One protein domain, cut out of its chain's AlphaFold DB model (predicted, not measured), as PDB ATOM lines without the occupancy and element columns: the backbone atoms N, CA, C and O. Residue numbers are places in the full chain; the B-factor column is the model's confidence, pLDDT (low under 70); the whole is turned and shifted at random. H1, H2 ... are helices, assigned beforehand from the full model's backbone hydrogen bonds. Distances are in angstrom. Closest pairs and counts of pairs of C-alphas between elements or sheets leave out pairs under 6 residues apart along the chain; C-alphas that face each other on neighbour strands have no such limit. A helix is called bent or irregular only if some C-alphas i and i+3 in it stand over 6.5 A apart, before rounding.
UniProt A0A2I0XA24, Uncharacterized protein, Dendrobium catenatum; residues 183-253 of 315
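This is residues 183 to 253 of the 315 residues of an uncharacterized protein of Dendrobium catenatum (UniProt A0A2I0XA24). Four helices lie nearly side by side in an up-and-down bundle, each running against the one before it. H1, H2 and H4 form a bent row with H2 between the other two, and H3, the longest helix, lies across from H2, packing on H1 along one part and coming close to H4. The printed part has 71 residues, with four named helices in the order H1, H2, H3, H4 and no named strand; the class is all helix. The whole is compact, with a radius of gyration of the C-alphas of 11.1 A, and the C-alphas span 34 by 25 by 16 A.

H3, residues 222 to 236, is 21.1 A from first to last C-alpha and begins with C-alpha 222 at (-18.720, -40.546, 1.864). H2, residues 204 to 216, is 18.6 A long. H1, residues 188 to 201, is 20.9 A long and begins with C-alpha 188 at (-24.264, -44.159, 0.258). H1 is irregular, but only just: C-alphas 197 and 200 are 6.7 A apart. H4, residues 242 to 251, is 14.2 A long and ends with C-alpha 251 at (-10.809, -40.599, -7.047).

H3 touches H1 with residues 222 to 228 alone, and H1 touches H3 with residues 188 to 192 alone; the closest C-alphas, of Leu 225 and Ala 188, are 6.2 A apart. H3 and H1 run the same way at a shallow tilt of 14 degrees. H3 and H2 form a helical hairpin but only just touch, with 3 pairs of C-alphas within 8 A; the closest, of Leu 225 and Phe 211, are 7.6 A apart. H3 and H4 are close but not clearly touching, with the closest C-alphas, of Leu 229 and Cys 249, 7.6 A apart. H2 is the hub, touching the three other helices. H1 and H2 form a helical hairpin, opposite ways at a shallow tilt of 12 degrees, and their closest C-alphas, of Val 195 and Ser 207, are 4.9 A apart. H2 touches H4 with residues 208 to 212 alone, the same way at a shallow tilt of 16 degrees; the closest C-alphas, of Arg 212 and Leu 248, are 7.2 A apart. H1 and H4 are apart. Each O i to N i+4 pair is within hydrogen-bond range in H2, H3 and H4, and 8 of 10 are in H1.

The two C-alphas farthest apart, of Asp 183 and Gly 238, are 34.6 A apart. The printed part has no cut, and its three links between helices are tight. The mean pLDDT of the printed part is 93.9, and no printed residue is under 70.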
ATOM      1  N   ASP A 183     -33.290 -38.194  -4.096       78.75
ATOM      2  CA  ASP A 183     -32.802 -38.247  -2.706       78.75
ATOM      3  C   ASP A 183     -32.189 -39.612  -2.342       78.75
ATOM      4  O   ASP A 183     -31.285 -39.730  -1.514       78.75
ATOM      5  N   ARG A 184     -32.661 -40.695  -2.978       85.06
ATOM      6  CA  ARG A 184     -32.085 -42.030  -2.763       85.06
ATOM      7  C   ARG A 184     -30.701 -42.182  -3.385       85.06
ATOM      8  O   ARG A 184     -29.904 -42.940  -2.843       85.06
ATOM      9  N   LEU A 185     -30.435 -41.511  -4.505       92.62
ATOM     10  CA  LEU A 185     -29.134 -41.526  -5.178       92.62
ATOM     11  C   LEU A 185     -28.089 -40.716  -4.401       92.62
ATOM     12  O   LEU A 185     -26.899 -40.943  -4.567       92.62
ATOM     13  N   GLU A 186     -28.508 -39.835  -3.499       91.94
ATOM     14  CA  GLU A 186     -27.597 -39.102  -2.612       91.94
ATOM     15  C   GLU A 186     -27.180 -39.917  -1.380       91.94
ATOM     16  O   GLU A 186     -26.354 -39.476  -0.585       91.94
ATOM     17  N   THR A 187     -27.720 -41.127  -1.186       95.88
ATOM     18  CA  THR A 187     -27.407 -41.946  -0.007       95.88
ATOM     19  C   THR A 187     -26.395 -43.046  -0.336       95.88
ATOM     20  O   THR A 187     -26.627 -43.893  -1.199       95.88
ATOM     21  N   ALA A 188     -25.296 -43.129   0.417       97.69
ATOM     22  CA  ALA A 188     -24.264 -44.159   0.258       97.69
ATOM     23  C   ALA A 188     -24.823 -45.586   0.393       97.69
ATOM     24  O   ALA A 188     -24.456 -46.485  -0.362       97.69
ATOM     25  N   SER A 189     -25.767 -45.797   1.318       97.56
ATOM     26  CA  SER A 189     -26.397 -47.104   1.542       97.56
ATOM     27  C   SER A 189     -27.127 -47.638   0.304       97.56
ATOM     28  O   SER A 189     -27.154 -48.852   0.087       97.56
ATOM     29  N   TYR A 190     -27.674 -46.753  -0.537       97.38
ATOM     30  CA  TYR A 190     -28.300 -47.136  -1.797       97.38
ATOM     31  C   TYR A 190     -27.270 -47.729  -2.759       97.38
ATOM     32  O   TYR A 190     -27.463 -48.847  -3.240       97.38
ATOM     33  N   TRP A 191     -26.158 -47.028  -2.983       97.88
ATOM     34  CA  TRP A 191     -25.098 -47.474  -3.888       97.88
ATOM     35  C   TRP A 191     -24.420 -48.749  -3.409       97.88
ATOM     36  O   TRP A 191     -24.267 -49.684  -4.190       97.88
ATOM     37  N   ILE A 192     -24.116 -48.850  -2.115       97.94
ATOM     38  CA  ILE A 192     -23.541 -50.067  -1.523       97.94
ATOM     39  C   ILE A 192     -24.487 -51.257  -1.707       97.94
ATOM     40  O   ILE A 192     -24.043 -52.368  -1.994       97.94
ATOM     41  N   SER A 193     -25.801 -51.038  -1.610       97.81
ATOM     42  CA  SER A 193     -26.782 -52.087  -1.906       97.81
ATOM     43  C   SER A 193     -26.729 -52.521  -3.375       97.81
ATOM     44  O   SER A 193     -26.807 -53.717  -3.644       97.81
ATOM     45  N   GLN A 194     -26.550 -51.591  -4.324       97.25
ATOM     46  CA  GLN A 194     -26.383 -51.940  -5.744       97.25
ATOM     47  C   GLN A 194     -25.081 -52.712  -5.992       97.25
ATOM     48  O   GLN A 194     -25.093 -53.726  -6.691       97.25
ATOM     49  N   VAL A 195     -23.979 -52.291  -5.364       97.44
ATOM     50  CA  VAL A 195     -22.685 -52.986  -5.431       97.44
ATOM     51  C   VAL A 195     -22.823 -54.425  -4.942       97.44
ATOM     52  O   VAL A 195     -22.417 -55.336  -5.659       97.44
ATOM     53  N   LYS A 196     -23.468 -54.648  -3.791       96.81
ATOM     54  CA  LYS A 196     -23.691 -55.985  -3.211       96.81
ATOM     55  C   LYS A 196     -24.596 -56.876  -4.058       96.81
ATOM     56  O   LYS A 196     -24.455 -58.093  -4.026       96.81
ATOM     57  N   VAL A 197     -25.523 -56.293  -4.817       97.19
ATOM     58  CA  VAL A 197     -26.358 -57.041  -5.770       97.19
ATOM     59  C   VAL A 197     -25.559 -57.431  -7.017       97.19
ATOM     60  O   VAL A 197     -25.744 -58.531  -7.536       97.19
ATOM     61  N   ALA A 198     -24.659 -56.568  -7.493       96.19
ATOM     62  CA  ALA A 198     -23.794 -56.870  -8.634       96.19
ATOM     63  C   ALA A 198     -22.629 -57.809  -8.288       96.19
ATOM     64  O   ALA A 198     -22.252 -58.628  -9.123       96.19
ATOM     65  N   GLU A 199     -22.094 -57.739  -7.070       95.31
ATOM     66  CA  GLU A 199     -20.957 -58.538  -6.597       95.31
ATOM     67  C   GLU A 199     -21.075 -60.049  -6.897       95.31
ATOM     68  O   GLU A 199     -20.188 -60.580  -7.569       95.31
ATOM     69  N   PRO A 200     -22.162 -60.759  -6.532       95.19
ATOM     70  CA  PRO A 200     -22.275 -62.201  -6.773       95.19
ATOM     71  C   PRO A 200     -22.378 -62.579  -8.255       95.19
ATOM     72  O   PRO A 200     -22.276 -63.756  -8.593       95.19
ATOM     73  N   THR A 201     -22.588 -61.617  -9.160       93.38
ATOM     74  CA  THR A 201     -22.636 -61.901 -10.602       93.38
ATOM     75  C   THR A 201     -21.249 -62.032 -11.235       93.38
ATOM     76  O   THR A 201     -21.159 -62.343 -12.421       93.38
ATOM     77  N   GLY A 202     -20.173 -61.768 -10.480       88.88
ATOM     78  CA  GLY A 202     -18.792 -61.785 -10.979       88.88
ATOM     79  C   GLY A 202     -18.481 -60.659 -11.971       88.88
ATOM     80  O   GLY A 202     -17.419 -60.631 -12.588       88.88
ATOM     81  N   LYS A 203     -19.407 -59.710 -12.158       91.69
ATOM     82  CA  LYS A 203     -19.248 -58.567 -13.063       91.69
ATOM     83  C   LYS A 203     -18.664 -57.372 -12.312       91.69
ATOM     84  O   LYS A 203     -19.353 -56.385 -12.062       91.69
ATOM     85  N   HIS A 204     -17.378 -57.453 -11.988       94.88
ATOM     86  CA  HIS A 204     -16.666 -56.428 -11.215       94.88
ATOM     87  C   HIS A 204     -16.703 -55.032 -11.858       94.88
ATOM     88  O   HIS A 204     -16.823 -54.038 -11.147       94.88
ATOM     89  N   PHE A 205     -16.719 -54.942 -13.193       95.06
ATOM     90  CA  PHE A 205     -16.871 -53.668 -13.907       95.06
ATOM     91  C   PHE A 205     -18.206 -52.961 -13.606       95.06
ATOM     92  O   PHE A 205     -18.266 -51.734 -13.581       95.06
ATOM     93  N   VAL A 206     -19.281 -53.717 -13.348       96.06
ATOM     94  CA  VAL A 206     -20.591 -53.154 -12.981       96.06
ATOM     95  C   VAL A 206     -20.537 -52.599 -11.562       96.06
ATOM     96  O   VAL A 206     -21.015 -51.495 -11.316       96.06
ATOM     97  N   SER A 207     -19.911 -53.327 -10.631       96.81
ATOM     98  CA  SER A 207     -19.661 -52.822  -9.276       96.81
ATOM     99  C   SER A 207     -18.813 -51.545  -9.302       96.81
ATOM    100  O   SER A 207     -19.168 -50.575  -8.639       96.81
ATOM    101  N   ALA A 208     -17.756 -51.504 -10.118       96.38
ATOM    102  CA  ALA A 208     -16.936 -50.310 -10.324       96.38
ATOM    103  C   ALA A 208     -17.757 -49.127 -10.872       96.38
ATOM    104  O   ALA A 208     -17.640 -48.009 -10.371       96.38
ATOM    105  N   ALA A 209     -18.644 -49.366 -11.845       97.38
ATOM    106  CA  ALA A 209     -19.547 -48.336 -12.359       97.38
ATOM    107  C   ALA A 209     -20.482 -47.782 -11.268       97.38
ATOM    108  O   ALA A 209     -20.701 -46.574 -11.212       97.38
ATOM    109  N   PHE A 210     -20.982 -48.624 -10.356       98.00
ATOM    110  CA  PHE A 210     -21.779 -48.148  -9.223       98.00
ATOM    111  C   PHE A 210     -20.984 -47.281  -8.247       98.00
ATOM    112  O   PHE A 210     -21.530 -46.295  -7.761       98.00
ATOM    113  N   PHE A 211     -19.710 -47.591  -7.988       97.94
ATOM    114  CA  PHE A 211     -18.847 -46.690  -7.220       97.94
ATOM    115  C   PHE A 211     -18.669 -45.346  -7.941       97.94
ATOM    116  O   PHE A 211     -18.891 -44.298  -7.345       97.94
ATOM    117  N   ARG A 212     -18.380 -45.343  -9.248       97.75
ATOM    118  CA  ARG A 212     -18.256 -44.090 -10.020       97.75
ATOM    119  C   ARG A 212     -19.513 -43.224  -9.936       97.75
ATOM    120  O   ARG A 212     -19.421 -42.047  -9.607       97.75
ATOM    121  N   LEU A 213     -20.684 -43.821 -10.147       97.44
ATOM    122  CA  LEU A 213     -21.956 -43.107 -10.043       97.44
ATOM    123  C   LEU A 213     -22.219 -42.589  -8.620       97.44
ATOM    124  O   LEU A 213     -22.727 -41.484  -8.455       97.44
ATOM    125  N   ALA A 214     -21.838 -43.342  -7.584       97.75
ATOM    126  CA  ALA A 214     -21.956 -42.888  -6.200       97.75
ATOM    127  C   ALA A 214     -21.118 -41.630  -5.923       97.75
ATOM    128  O   ALA A 214     -21.566 -40.741  -5.194       97.75
ATOM    129  N   LEU A 215     -19.920 -41.554  -6.512       97.12
ATOM    130  CA  LEU A 215     -19.049 -40.383  -6.439       97.12
ATOM    131  C   LEU A 215     -19.655 -39.186  -7.187       97.12
ATOM    132  O   LEU A 215     -19.710 -38.088  -6.635       97.12
ATOM    133  N   GLU A 216     -20.160 -39.401  -8.405       96.12
ATOM    134  CA  GLU A 216     -20.816 -38.366  -9.221       96.12
ATOM    135  C   GLU A 216     -22.065 -37.795  -8.531       96.12
ATOM    136  O   GLU A 216     -22.265 -36.581  -8.510       96.12
ATOM    137  N   CYS A 217     -22.859 -38.650  -7.880       94.88
ATOM    138  CA  CYS A 217     -24.016 -38.247  -7.079       94.88
ATOM    139  C   CYS A 217     -23.649 -37.697  -5.689       94.88
ATOM    140  O   CYS A 217     -24.549 -37.419  -4.898       94.88
ATOM    141  N   ARG A 218     -22.353 -37.556  -5.366       95.44
ATOM    142  CA  ARG A 218     -21.844 -37.047  -4.078       95.44
ATOM    143  C   ARG A 218     -22.472 -37.733  -2.862       95.44
ATOM    144  O   ARG A 218     -22.748 -37.092  -1.845       95.44
ATOM    145  N   ALA A 219     -22.696 -39.041  -2.968       96.81
ATOM    146  CA  ALA A 219     -23.505 -39.767  -2.006       96.81
ATOM    147  C   ALA A 219     -22.893 -39.784  -0.591       96.81
ATOM    148  O   ALA A 219     -21.690 -39.986  -0.409       96.81
ATOM    149  N   GLN A 220     -23.740 -39.606   0.426       95.81
ATOM    150  CA  GLN A 220     -23.356 -39.503   1.835       95.81
ATOM    151  C   GLN A 220     -23.871 -40.685   2.673       95.81
ATOM    152  O   GLN A 220     -24.963 -41.197   2.411       95.81
ATOM    153  N   PRO A 221     -23.134 -41.123   3.712       96.81
ATOM    154  CA  PRO A 221     -21.821 -40.628   4.146       96.81
ATOM    155  C   PRO A 221     -20.675 -41.115   3.247       96.81
ATOM    156  O   PRO A 221     -20.550 -42.316   3.006       96.81
ATOM    157  N   PHE A 222     -19.798 -40.209   2.807       96.19
ATOM    158  CA  PHE A 222     -18.720 -40.546   1.864       96.19
ATOM    159  C   PHE A 222     -17.737 -41.607   2.397       96.19
ATOM    160  O   PHE A 222     -17.364 -42.533   1.677       96.19
ATOM    161  N   VAL A 223     -17.407 -41.547   3.692       96.69
ATOM    162  CA  VAL A 223     -16.532 -42.522   4.380       96.69
ATOM    163  C   VAL A 223     -17.060 -43.956   4.257       96.69
ATOM    164  O   VAL A 223     -16.295 -44.916   4.178       96.69
ATOM    165  N   MET A 224     -18.382 -44.124   4.191       97.44
ATOM    166  CA  MET A 224     -18.995 -45.439   4.024       97.44
ATOM    167  C   MET A 224     -18.647 -46.053   2.660       97.44
ATOM    168  O   MET A 224     -18.380 -47.251   2.577       97.44
ATOM    169  N   LEU A 225     -18.613 -45.233   1.603       98.00
ATOM    170  CA  LEU A 225     -18.231 -45.666   0.259       98.00
ATOM    171  C   LEU A 225     -16.736 -45.977   0.177       98.00
ATOM    172  O   LEU A 225     -16.372 -46.987  -0.416       98.00
ATOM    173  N   GLN A 226     -15.890 -45.160   0.813       97.56
ATOM    174  CA  GLN A 226     -14.445 -45.409   0.909       97.56
ATOM    175  C   GLN A 226     -14.152 -46.766   1.562       97.56
ATOM    176  O   GLN A 226     -13.400 -47.576   1.018       97.56
ATOM    177  N   ASN A 227     -14.794 -47.042   2.700       97.31
ATOM    178  CA  ASN A 227     -14.620 -48.301   3.419       97.31
ATOM    179  C   ASN A 227     -15.131 -49.497   2.610       97.31
ATOM    180  O   ASN A 227     -14.460 -50.524   2.554       97.31
ATOM    181  N   GLU A 228     -16.301 -49.391   1.971       97.75
ATOM    182  CA  GLU A 228     -16.798 -50.479   1.123       97.75
ATOM    183  C   GLU A 228     -15.886 -50.703  -0.091       97.75
ATOM    184  O   GLU A 228     -15.622 -51.855  -0.411       97.75
ATOM    185  N   LEU A 229     -15.348 -49.653  -0.724       96.88
ATOM    186  CA  LEU A 229     -14.398 -49.784  -1.835       96.88
ATOM    187  C   LEU A 229     -13.115 -50.505  -1.403       96.88
ATOM    188  O   LEU A 229     -12.670 -51.419  -2.097       96.88
ATOM    189  N   LYS A 230     -12.556 -50.147  -0.238       95.50
ATOM    190  CA  LYS A 230     -11.390 -50.831   0.342       95.50
ATOM    191  C   LYS A 230     -11.679 -52.319   0.547       95.50
ATOM    192  O   LYS A 230     -10.977 -53.159  -0.006       95.50
ATOM    193  N   HIS A 231     -12.770 -52.646   1.240       95.81
ATOM    194  CA  HIS A 231     -13.148 -54.041   1.469       95.81
ATOM    195  C   HIS A 231     -13.459 -54.795   0.172       95.81
ATOM    196  O   HIS A 231     -13.157 -55.980   0.068       95.81
ATOM    197  N   TYR A 232     -14.078 -54.140  -0.812       96.31
ATOM    198  CA  TYR A 232     -14.351 -54.748  -2.109       96.31
ATOM    199  C   TYR A 232     -13.039 -55.114  -2.808       96.31
ATOM    200  O   TYR A 232     -12.898 -56.237  -3.285       96.31
ATOM    201  N   ARG A 233     -12.055 -54.206  -2.817       92.44
ATOM    202  CA  ARG A 233     -10.721 -54.480  -3.367       92.44
ATOM    203  C   ARG A 233     -10.025 -55.613  -2.617       92.44
ATOM    204  O   ARG A 233      -9.485 -56.496  -3.265       92.44
ATOM    205  N   ASP A 234     -10.093 -55.639  -1.288       92.88
ATOM    206  CA  ASP A 234      -9.476 -56.705  -0.488       92.88
ATOM    207  C   ASP A 234     -10.079 -58.086  -0.808       92.88
ATOM    208  O   ASP A 234      -9.356 -59.076  -0.906       92.88
ATOM    209  N   ARG A 235     -11.401 -58.157  -1.033       94.25
ATOM    210  CA  ARG A 235     -12.092 -59.395  -1.445       94.25
ATOM    211  C   ARG A 235     -11.752 -59.819  -2.876       94.25
ATOM    212  O   ARG A 235     -11.730 -61.013  -3.162       94.25
ATOM    213  N   HIS A 236     -11.517 -58.852  -3.763       91.69
ATOM    214  CA  HIS A 236     -11.433 -59.053  -5.216       91.69
ATOM    215  C   HIS A 236     -10.080 -58.639  -5.814       91.69
ATOM    216  O   HIS A 236      -9.987 -58.355  -7.006       91.69
ATOM    217  N   GLY A 237      -9.013 -58.621  -5.011       79.12
ATOM    218  CA  GLY A 237      -7.701 -58.082  -5.398       79.12
ATOM    219  C   GLY A 237      -7.021 -58.791  -6.575       79.12
ATOM    220  O   GLY A 237      -6.091 -58.248  -7.152       79.12
ATOM    221  N   GLY A 238      -7.499 -59.976  -6.969       76.12
ATOM    222  CA  GLY A 238      -7.004 -60.727  -8.130       76.12
ATOM    223  C   GLY A 238      -7.734 -60.456  -9.452       76.12
ATOM    224  O   GLY A 238      -7.503 -61.170 -10.427       76.12
ATOM    225  N   VAL A 239      -8.663 -59.495  -9.511       79.50
ATOM    226  CA  VAL A 239      -9.424 -59.212 -10.740       79.50
ATOM    227  C   VAL A 239      -8.558 -58.440 -11.744       79.50
ATOM    228  O   VAL A 239      -7.987 -57.409 -11.408       79.50
ATOM    229  N   ASN A 240      -8.532 -58.896 -13.005       76.94
ATOM    230  CA  ASN A 240      -7.783 -58.331 -14.146       76.94
ATOM    231  C   ASN A 240      -8.291 -56.943 -14.629       76.94
ATOM    232  O   ASN A 240      -8.490 -56.715 -15.820       76.94
ATOM    233  N   MET A 241      -8.595 -56.029 -13.708       82.19
ATOM    234  CA  MET A 241      -9.047 -54.655 -13.969       82.19
ATOM    235  C   MET A 241      -8.340 -53.671 -13.029       82.19
ATOM    236  O   MET A 241      -8.951 -52.722 -12.547       82.19
ATOM    237  N   GLU A 242      -7.072 -53.933 -12.722       84.75
ATOM    238  CA  GLU A 242      -6.305 -53.193 -11.716       84.75
ATOM    239  C   GLU A 242      -6.295 -51.681 -11.983       84.75
ATOM    240  O   GLU A 242      -6.612 -50.912 -11.082       84.75
ATOM    241  N   SER A 243      -6.120 -51.259 -13.242       89.00
ATOM    242  CA  SER A 243      -6.162 -49.838 -13.628       89.00
ATOM    243  C   SER A 243      -7.486 -49.146 -13.286       89.00
ATOM    244  O   SER A 243      -7.489 -48.046 -12.746       89.00
ATOM    245  N   LEU A 244      -8.625 -49.805 -13.531       92.12
ATOM    246  CA  LEU A 244      -9.951 -49.267 -13.206       92.12
ATOM    247  C   LEU A 244     -10.128 -49.084 -11.693       92.12
ATOM    248  O   LEU A 244     -10.756 -48.123 -11.243       92.12
ATOM    249  N   TRP A 245      -9.612 -50.032 -10.912       92.94
ATOM    250  CA  TRP A 245      -9.700 -49.999  -9.456       92.94
ATOM    251  C   TRP A 245      -8.739 -48.985  -8.845       92.94
ATOM    252  O   TRP A 245      -9.119 -48.318  -7.887       92.94
ATOM    253  N   ASP A 246      -7.549 -48.810  -9.410       92.94
ATOM    254  CA  ASP A 246      -6.602 -47.788  -8.972       92.94
ATOM    255  C   ASP A 246      -7.109 -46.374  -9.269       92.94
ATOM    256  O   ASP A 246      -7.054 -45.516  -8.386       92.94
ATOM    257  N   ASP A 247      -7.700 -46.146 -10.445       94.12
ATOM    258  CA  ASP A 247      -8.367 -44.880 -10.778       94.12
ATOM    259  C   ASP A 247      -9.503 -44.575  -9.795       94.12
ATOM    260  O   ASP A 247      -9.638 -43.454  -9.298       94.12
ATOM    261  N   LEU A 248     -10.315 -45.582  -9.463       95.38
ATOM    262  CA  LEU A 248     -11.344 -45.459  -8.433       95.38
ATOM    263  C   LEU A 248     -10.732 -45.129  -7.071       95.38
ATOM    264  O   LEU A 248     -11.154 -44.170  -6.433       95.38
ATOM    265  N   CYS A 249      -9.726 -45.874  -6.623       94.44
ATOM    266  CA  CYS A 249      -9.070 -45.619  -5.347       94.44
ATOM    267  C   CYS A 249      -8.488 -44.199  -5.272       94.44
ATOM    268  O   CYS A 249      -8.639 -43.547  -4.240       94.44
ATOM    269  N   ARG A 250      -7.902 -43.687  -6.357       95.31
ATOM    270  CA  ARG A 250      -7.412 -42.304  -6.461       95.31
ATOM    271  C   ARG A 250      -8.545 -41.286  -6.342       95.31
ATOM    272  O   ARG A 250      -8.477 -40.394  -5.504       95.31
ATOM    273  N   ASN A 251      -9.630 -41.475  -7.093       95.75
ATOM    274  CA  ASN A 251     -10.809 -40.599  -7.047       95.75
ATOM    275  C   ASN A 251     -11.498 -40.585  -5.673       95.75
ATOM    276  O   ASN A 251     -12.108 -39.592  -5.282       95.75
ATOM    277  N   TYR A 252     -11.388 -41.686  -4.931       96.12
ATOM    278  CA  TYR A 252     -11.878 -41.804  -3.563       96.12
ATOM    279  C   TYR A 252     -10.873 -41.334  -2.500       96.12
ATOM    280  O   TYR A 252     -11.184 -41.411  -1.311       96.12
ATOM    281  N   GLY A 253      -9.687 -40.855  -2.891       94.06
ATOM    282  CA  GLY A 253      -8.645 -40.396  -1.969       94.06
ATOM    283  C   GLY A 253      -8.026 -41.514  -1.123       94.06
ATOM    284  O   GLY A 253      -7.586 -41.262  -0.007       94.06
TER     285      GLY A 253